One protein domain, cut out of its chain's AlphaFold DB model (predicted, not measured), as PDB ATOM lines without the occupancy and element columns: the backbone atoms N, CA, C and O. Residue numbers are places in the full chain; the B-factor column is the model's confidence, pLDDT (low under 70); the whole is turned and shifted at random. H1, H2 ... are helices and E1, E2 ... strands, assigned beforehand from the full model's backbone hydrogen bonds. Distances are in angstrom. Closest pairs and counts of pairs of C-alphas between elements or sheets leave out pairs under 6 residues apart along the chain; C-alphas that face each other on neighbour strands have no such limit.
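This is residues 3 to 64 of the 263 residues of the protein "SSD domain-containing protein" of Teladorsagia circumcincta (UniProt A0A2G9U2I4). This is an extended chain with little regular structure: one long helix, H1, at one end, a narrow loop folded back on itself, residues 14 to 32, at the other, and a long link between them. H1 turns back from the link, with its residues 50 to 62 free, and residues 3 to 9 stick out as a tail. The printed part has 62 residues, with one named strand, E1, then one named helix, 20 residues in named elements, mostly helix. It is extended, with a radius of gyration of the C-alphas of 17.2 A, and flat, spanning 53 by 31 by 16 A.

H1, residues 46 to 62, measures 24.3 A from C-alpha 46 at (178.800, 153.819, 165.320) to C-alpha 62 at (175.575, 143.097, 143.769). E1 is residues 26 to 28, with C-alpha 26 at (149.059, 156.589, 137.536).

H1 and E1 are apart. In H1 every O i to N i+4 pair is within hydrogen-bond range. E1 pairs with no named strand, but residues 18 to 19 pair antiparallel with it, as do residues 14 to 15 with 31 to 32.

The C-alphas farthest apart, of Thr 22 and Asn 43, are 53.4 A apart. The link from E1 to H1 is long, 17 residues. The printed part has no cut; pLDDT is under 70 at residues 3, 4 and 6.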
ATOM      1  N   VAL A   3     150.808 148.746 156.577       54.53
ATOM      2  CA  VAL A   3     152.106 148.218 157.005       54.53
ATOM      3  C   VAL A   3     152.315 148.700 158.436       54.53
ATOM      4  O   VAL A   3     152.278 149.898 158.701       54.53
ATOM      5  N   LEU A   4     152.470 147.764 159.381       64.38
ATOM      6  CA  LEU A   4     152.553 148.051 160.826       64.38
ATOM      7  C   LEU A   4     151.342 148.816 161.420       64.38
ATOM      8  O   LEU A   4     151.481 149.521 162.419       64.38
ATOM      9  N   GLY A   5     150.142 148.661 160.846       70.00
ATOM     10  CA  GLY A   5     148.904 149.241 161.394       70.00
ATOM     11  C   GLY A   5     148.736 150.747 161.158       70.00
ATOM     12  O   GLY A   5     147.972 151.399 161.869       70.00
ATOM     13  N   LYS A   6     149.464 151.306 160.186       67.56
ATOM     14  CA  LYS A   6     149.241 152.654 159.657       67.56
ATOM     15  C   LYS A   6     149.000 152.593 158.154       67.56
ATOM     16  O   LYS A   6     149.733 151.902 157.439       67.56
ATOM     17  N   GLU A   7     148.054 153.408 157.691       73.62
ATOM     18  CA  GLU A   7     147.892 153.704 156.273       73.62
ATOM     19  C   GLU A   7     149.155 154.409 155.773       73.62
ATOM     20  O   GLU A   7     149.500 155.512 156.206       73.62
ATOM     21  N   LEU A   8     149.891 153.722 154.902       70.31
ATOM     22  CA  LEU A   8     151.141 154.215 154.347       70.31
ATOM     23  C   LEU A   8     150.859 154.810 152.970       70.31
ATOM     24  O   LEU A   8     150.561 154.085 152.018       70.31
ATOM     25  N   ASP A   9     150.932 156.136 152.884       75.94
ATOM     26  CA  ASP A   9     150.868 156.835 151.608       75.94
ATOM     27  C   ASP A   9     152.216 156.702 150.888       75.94
ATOM     28  O   ASP A   9     153.253 157.163 151.368       75.94
ATOM     29  N   LEU A  10     152.201 156.020 149.741       76.06
ATOM     30  CA  LEU A  10     153.375 155.797 148.890       76.06
ATOM     31  C   LEU A  10     153.524 156.877 147.813       76.06
ATOM     32  O   LEU A  10     154.587 156.979 147.203       76.06
ATOM     33  N   SER A  11     152.501 157.713 147.618       77.69
ATOM     34  CA  SER A  11     152.501 158.824 146.664       77.69
ATOM     35  C   SER A  11     153.727 159.748 146.765       77.69
ATOM     36  O   SER A  11     154.284 160.076 145.717       77.69
ATOM     37  N   PRO A  12     154.233 160.139 147.960       82.50
ATOM     38  CA  PRO A  12     155.406 161.020 148.057       82.50
ATOM     39  C   PRO A  12     156.725 160.377 147.604       82.50
ATOM     40  O   PRO A  12     157.721 161.078 147.437       82.50
ATOM     41  N   ASN A  13     156.748 159.061 147.399       85.25
ATOM     42  CA  ASN A  13     157.932 158.316 146.980       85.25
ATOM     43  C   ASN A  13     157.995 158.087 145.461       85.25
ATOM     44  O   ASN A  13     158.941 157.471 144.965       85.25
ATOM     45  N   PHE A  14     156.992 158.547 144.715       89.06
ATOM     46  CA  PHE A  14     156.886 158.352 143.276       89.06
ATOM     47  C   PHE A  14     157.384 159.580 142.515       89.06
ATOM     48  O   PHE A  14     156.909 160.695 142.716       89.06
ATOM     49  N   PHE A  15     158.328 159.370 141.596       87.12
ATOM     50  CA  PHE A  15     158.955 160.443 140.829       87.12
ATOM     51  C   PHE A  15     158.816 160.215 139.320       87.12
ATOM     52  O   PHE A  15     158.877 159.091 138.814       87.12
ATOM     53  N   GLY A  16     158.640 161.316 138.577       86.56
ATOM     54  CA  GLY A  16     158.436 161.282 137.124       86.56
ATOM     55  C   GLY A  16     157.106 160.647 136.711       86.56
ATOM     56  O   GLY A  16     157.055 159.944 135.703       86.56
ATOM     57  N   VAL A  17     156.061 160.862 137.513       87.75
ATOM     58  CA  VAL A  17     154.727 160.281 137.330       87.75
ATOM     59  C   VAL A  17     154.007 160.942 136.154       87.75
ATOM     60  O   VAL A  17     153.999 162.168 136.043       87.75
ATOM     61  N   ARG A  18     153.366 160.144 135.293       86.56
ATOM     62  CA  ARG A  18     152.322 160.624 134.375       86.56
ATOM     63  C   ARG A  18     150.986 160.048 134.812       86.56
ATOM     64  O   ARG A  18     150.875 158.842 135.031       86.56
ATOM     65  N   THR A  19     150.000 160.921 134.954       86.31
ATOM     66  CA  THR A  19     148.651 160.565 135.392       86.31
ATOM     67  C   THR A  19     147.670 160.686 134.241       86.31
ATOM     68  O   THR A  19     147.768 161.612 133.433       86.31
ATOM     69  N   ASN A  20     146.689 159.793 134.212       85.56
ATOM     70  CA  ASN A  20     145.598 159.853 133.257       85.56
ATOM     71  C   ASN A  20     144.668 161.035 133.591       85.56
ATOM     72  O   ASN A  20     144.272 161.220 134.744       85.56
ATOM     73  N   GLY A  21     144.326 161.846 132.589       75.75
ATOM     74  CA  GLY A  21     143.603 163.111 132.765       75.75
ATOM     75  C   GLY A  21     142.138 162.977 133.194       75.75
ATOM     76  O   GLY A  21     141.550 163.972 133.609       75.75
ATOM     77  N   THR A  22     141.545 161.783 133.102       79.31
ATOM     78  CA  THR A  22     140.133 161.546 133.452       79.31
ATOM     79  C   THR A  22     139.936 161.029 134.876       79.31
ATOM     80  O   THR A  22     139.042 161.510 135.564       79.31
ATOM     81  N   ASP A  23     140.790 160.106 135.333       81.75
ATOM     82  CA  ASP A  23     140.622 159.399 136.617       81.75
ATOM     83  C   ASP A  23     141.722 159.716 137.644       81.75
ATOM     84  O   ASP A  23     141.664 159.251 138.781       81.75
ATOM     85  N   GLY A  24     142.763 160.464 137.257       77.31
ATOM     86  CA  GLY A  24     143.913 160.743 138.125       77.31
ATOM     87  C   GLY A  24     144.765 159.510 138.457       77.31
ATOM     88  O   GLY A  24     145.659 159.590 139.298       77.31
ATOM     89  N   SER A  25     144.515 158.371 137.803       81.94
ATOM     90  CA  SER A  25     145.283 157.137 137.969       81.94
ATOM     91  C   SER A  25     146.691 157.264 137.378       81.94
ATOM     92  O   SER A  25     146.917 157.987 136.406       81.94
ATOM     93  N   ILE A  26     147.660 156.575 137.982       82.50
ATOM     94  CA  ILE A  26     149.059 156.589 137.536       82.50
ATOM     95  C   ILE A  26     149.193 155.694 136.299       82.50
ATOM     96  O   ILE A  26     149.005 154.485 136.387       82.50
ATOM     97  N   GLU A  27     149.539 156.288 135.159       85.62
ATOM     98  CA  GLU A  27     149.772 155.575 133.896       85.62
ATOM     99  C   GLU A  27     151.245 155.177 133.747       85.62
ATOM    100  O   GLU A  27     151.570 154.107 133.238       85.62
ATOM    101  N   PHE A  28     152.154 156.038 134.211       85.81
ATOM    102  CA  PHE A  28     153.589 155.821 134.085       85.81
ATOM    103  C   PHE A  28     154.335 156.335 135.312       85.81
ATOM    104  O   PHE A  28     154.013 157.395 135.849       85.81
ATOM    105  N   LEU A  29     155.374 155.602 135.708       87.38
ATOM    106  CA  LEU A  29     156.225 155.901 136.850       87.38
ATOM    107  C   LEU A  29     157.685 155.697 136.455       87.38
ATOM    108  O   LEU A  29     158.045 154.632 135.958       87.38
ATOM    109  N   LYS A  30     158.524 156.718 136.665       88.75
ATOM    110  CA  LYS A  30     159.930 156.668 136.246       88.75
ATOM    111  C   LYS A  30     160.852 156.132 137.338       88.75
ATOM    112  O   LYS A  30     161.741 155.345 137.041       88.75
ATOM    113  N   VAL A  31     160.686 156.604 138.574       89.94
ATOM    114  CA  VAL A  31     161.540 156.238 139.714       89.94
ATOM    115  C   VAL A  31     160.683 156.086 140.964       89.94
ATOM    116  O   VAL A  31     159.775 156.884 141.205       89.94
ATOM    117  N   VAL A  32     161.011 155.080 141.772       89.00
ATOM    118  CA  VAL A  32     160.420 154.853 143.091       89.00
ATOM    119  C   VAL A  32     161.508 155.008 144.141       89.00
ATOM    120  O   VAL A  32     162.512 154.300 144.106       89.00
ATOM    121  N   GLY A  33     161.321 155.944 145.066       88.06
ATOM    122  CA  GLY A  33     162.188 156.108 146.226       88.06
ATOM    123  C   GLY A  33     161.755 155.176 147.352       88.06
ATOM    124  O   GLY A  33     160.596 155.175 147.750       88.06
ATOM    125  N   PHE A  34     162.676 154.400 147.909       85.81
ATOM    126  CA  PHE A  34     162.395 153.615 149.107       85.81
ATOM    127  C   PHE A  34     163.313 154.065 150.237       85.81
ATOM    128  O   PHE A  34     164.535 153.993 150.115       85.81
ATOM    129  N   GLN A  35     162.728 154.554 151.333       85.62
ATOM    130  CA  GLN A  35     163.490 155.017 152.489       85.62
ATOM    131  C   GLN A  35     163.369 154.025 153.647       85.62
ATOM    132  O   GLN A  35     162.337 153.942 154.312       85.62
ATOM    133  N   LEU A  36     164.463 153.324 153.934       83.31
ATOM    134  CA  LEU A  36     164.607 152.507 155.135       83.31
ATOM    135  C   LEU A  36     165.055 153.396 156.297       83.31
ATOM    136  O   LEU A  36     166.112 154.020 156.244       83.31
ATOM    137  N   ARG A  37     164.244 153.461 157.357       82.31
ATOM    138  CA  ARG A  37     164.617 154.094 158.628       82.31
ATOM    139  C   ARG A  37     164.603 153.032 159.717       82.31
ATOM    140  O   ARG A  37     163.561 152.437 159.977       82.31
ATOM    141  N   ALA A  38     165.746 152.819 160.351       82.50
ATOM    142  CA  ALA A  38     165.888 151.906 161.475       82.50
ATOM    143  C   ALA A  38     166.582 152.632 162.628       82.50
ATOM    144  O   ALA A  38     167.529 153.387 162.411       82.50
ATOM    145  N   ASN A  39     166.106 152.406 163.852       85.25
ATOM    146  CA  ASN A  39     166.808 152.880 165.037       85.25
ATOM    147  C   ASN A  39     167.949 151.907 165.352       85.25
ATOM    148  O   ASN A  39     167.703 150.696 165.377       85.25
ATOM    149  N   PRO A  40     169.169 152.401 165.614       85.19
ATOM    150  CA  PRO A  40     170.261 151.533 166.016       85.19
ATOM    151  C   PRO A  40     169.930 150.890 167.372       85.19
ATOM    152  O   PRO A  40     169.425 151.575 168.271       85.19
ATOM    153  N   PRO A  41     170.180 149.585 167.546       88.44
ATOM    154  CA  PRO A  41     169.980 148.933 168.830       88.44
ATOM    155  C   PRO A  41     171.013 149.434 169.856       88.44
ATOM    156  O   PRO A  41     172.120 149.842 169.509       88.44
ATOM    157  N   LEU A  42     170.647 149.408 171.142       87.25
ATOM    158  CA  LEU A  42     171.431 149.993 172.249       87.25
ATOM    159  C   LEU A  42     172.853 149.425 172.396       87.25
ATOM    160  O   LEU A  42     173.709 150.064 172.999       87.25
ATOM    161  N   ASN A  43     173.097 148.223 171.877       91.38
ATOM    162  CA  ASN A  43     174.374 147.519 171.939       91.38
ATOM    163  C   ASN A  43     175.298 147.801 170.743       91.38
ATOM    164  O   ASN A  43     176.397 147.253 170.712       91.38
ATOM    165  N   TRP A  44     174.872 148.598 169.760       89.81
ATOM    166  CA  TRP A  44     175.674 148.882 168.571       89.81
ATOM    167  C   TRP A  44     176.487 150.161 168.717       89.81
ATOM    168  O   TRP A  44     175.993 151.218 169.117       89.81
ATOM    169  N   THR A  45     177.752 150.069 168.327       90.38
ATOM    170  CA  THR A  45     178.620 151.229 168.160       90.38
ATOM    171  C   THR A  45     178.354 151.907 166.814       90.38
ATOM    172  O   THR A  45     177.722 151.346 165.915       90.38
ATOM    173  N   LYS A  46     178.878 153.126 166.622       85.75
ATOM    174  CA  LYS A  46     178.800 153.819 165.320       85.75
ATOM    175  C   LYS A  46     179.391 152.988 164.176       85.75
ATOM    176  O   LYS A  46     178.903 153.078 163.054       85.75
ATOM    177  N   TYR A  47     180.423 152.196 164.461       86.38
ATOM    178  CA  TYR A  47     181.064 151.337 163.472       86.38
ATOM    179  C   TYR A  47     180.143 150.195 163.029       86.38
ATOM    180  O   TYR A  47     180.047 149.926 161.837       86.38
ATOM    181  N   ASP A  48     179.410 149.587 163.964       89.88
ATOM    182  CA  ASP A  48     178.479 148.491 163.663       89.88
ATOM    183  C   ASP A  48     177.322 148.969 162.779       89.88
ATOM    184  O   ASP A  48     176.948 148.297 161.819       89.88
ATOM    185  N   VAL A  49     176.812 150.179 163.040       88.44
ATOM    186  CA  VAL A  49     175.787 150.823 162.198       88.44
ATOM    187  C   VAL A  49     176.317 151.067 160.784       88.44
ATOM    188  O   VAL A  49     175.661 150.705 159.811       88.44
ATOM    189  N   GLN A  50     177.520 151.635 160.657       88.69
ATOM    190  CA  GLN A  50     178.157 151.861 159.356       88.69
ATOM    191  C   GLN A  50     178.411 150.547 158.606       88.69
ATOM    192  O   GLN A  50     178.223 150.478 157.395       88.69
ATOM    193  N   MET A  51     178.828 149.497 159.316       89.31
ATOM    194  CA  MET A  51     179.045 148.177 158.733       89.31
ATOM    195  C   MET A  51     177.737 147.585 158.205       89.31
ATOM    196  O   MET A  51     177.699 147.098 157.078       89.31
ATOM    197  N   TYR A  52     176.657 147.672 158.981       90.06
ATOM    198  CA  TYR A  52     175.336 147.240 158.538       90.06
ATOM    199  C   TYR A  52     174.887 147.987 157.276       90.06
ATOM    200  O   TYR A  52     174.483 147.351 156.305       90.06
ATOM    201  N   GLU A  53     175.016 149.318 157.247       89.06
ATOM    202  CA  GLU A  53     174.676 150.112 156.062       89.06
ATOM    203  C   GLU A  53     175.492 149.695 154.831       89.06
ATOM    204  O   GLU A  53     174.916 149.510 153.760       89.06
ATOM    205  N   ARG A  54     176.806 149.474 154.983       89.44
ATOM    206  CA  ARG A  54     177.671 148.979 153.897       89.44
ATOM    207  C   ARG A  54     177.214 147.626 153.371       89.44
ATOM    208  O   ARG A  54     177.134 147.450 152.159       89.44
ATOM    209  N   LEU A  55     176.909 146.685 154.265       89.19
ATOM    210  CA  LEU A  55     176.458 145.346 153.889       89.19
ATOM    211  C   LEU A  55     175.141 145.410 153.117       89.19
ATOM    212  O   LEU A  55     175.051 144.836 152.034       89.19
ATOM    213  N   VAL A  56     174.163 146.170 153.615       89.12
ATOM    214  CA  VAL A  56     172.869 146.353 152.942       89.12
ATOM    215  C   VAL A  56     173.044 147.002 151.571       89.12
ATOM    216  O   VAL A  56     172.503 146.497 150.592       89.12
ATOM    217  N   SER A  57     173.819 148.086 151.469       87.38
ATOM    218  CA  SER A  57     174.089 148.727 150.178       87.38
ATOM    219  C   SER A  57     174.793 147.775 149.209       87.38
ATOM    220  O   SER A  57     174.408 147.708 148.049       87.38
ATOM    221  N   SER A  58     175.769 146.995 149.682       86.25
ATOM    222  CA  SER A  58     176.486 146.033 148.839       86.25
ATOM    223  C   SER A  58     175.611 144.868 148.368       86.25
ATOM    224  O   SER A  58     175.757 144.428 147.233       86.25
ATOM    225  N   TYR A  59     174.683 144.409 149.212       87.81
ATOM    226  CA  TYR A  59     173.714 143.365 148.882       87.81
ATOM    227  C   TYR A  59     172.742 143.843 147.797       87.81
ATOM    228  O   TYR A  59     172.509 143.148 146.811       87.81
ATOM    229  N   LEU A  60     172.217 145.063 147.951       86.00
ATOM    230  CA  LEU A  60     171.294 145.666 146.988       86.00
ATOM    231  C   LEU A  60     171.943 145.922 145.623       86.00
ATOM    232  O   LEU A  60     171.258 145.810 144.615       86.00
ATOM    233  N   ASP A  61     173.230 146.268 145.600       83.56
ATOM    234  CA  ASP A  61     173.964 146.562 144.365       83.56
ATOM    235  C   ASP A  61     174.434 145.292 143.634       83.56
ATOM    236  O   ASP A  61     174.358 145.219 142.415       83.56
ATOM    237  N   LYS A  62     174.920 144.278 144.369       81.44
ATOM    238  CA  LYS A  62     175.575 143.097 143.769       81.44
ATOM    239  C   LYS A  62     174.719 141.840 143.704       81.44
ATOM    240  O   LYS A  62     174.981 140.979 142.873       81.44
ATOM    241  N   GLU A  63     173.784 141.675 144.633       79.81
ATOM    242  CA  GLU A  63     173.065 140.409 144.838       79.81
ATOM    243  C   GLU A  63     171.604 140.496 144.386       79.81
ATOM    244  O   GLU A  63     171.010 139.490 144.003       79.81
ATOM    245  N   MET A  64     171.038 141.705 144.361       76.38
ATOM    246  CA  MET A  64     169.737 141.995 143.759       76.38
ATOM    247  C   MET A  64     169.885 142.500 142.317       76.38
ATOM    248  O   MET A  64     169.530 143.634 141.996       76.38
TER     249      MET A  64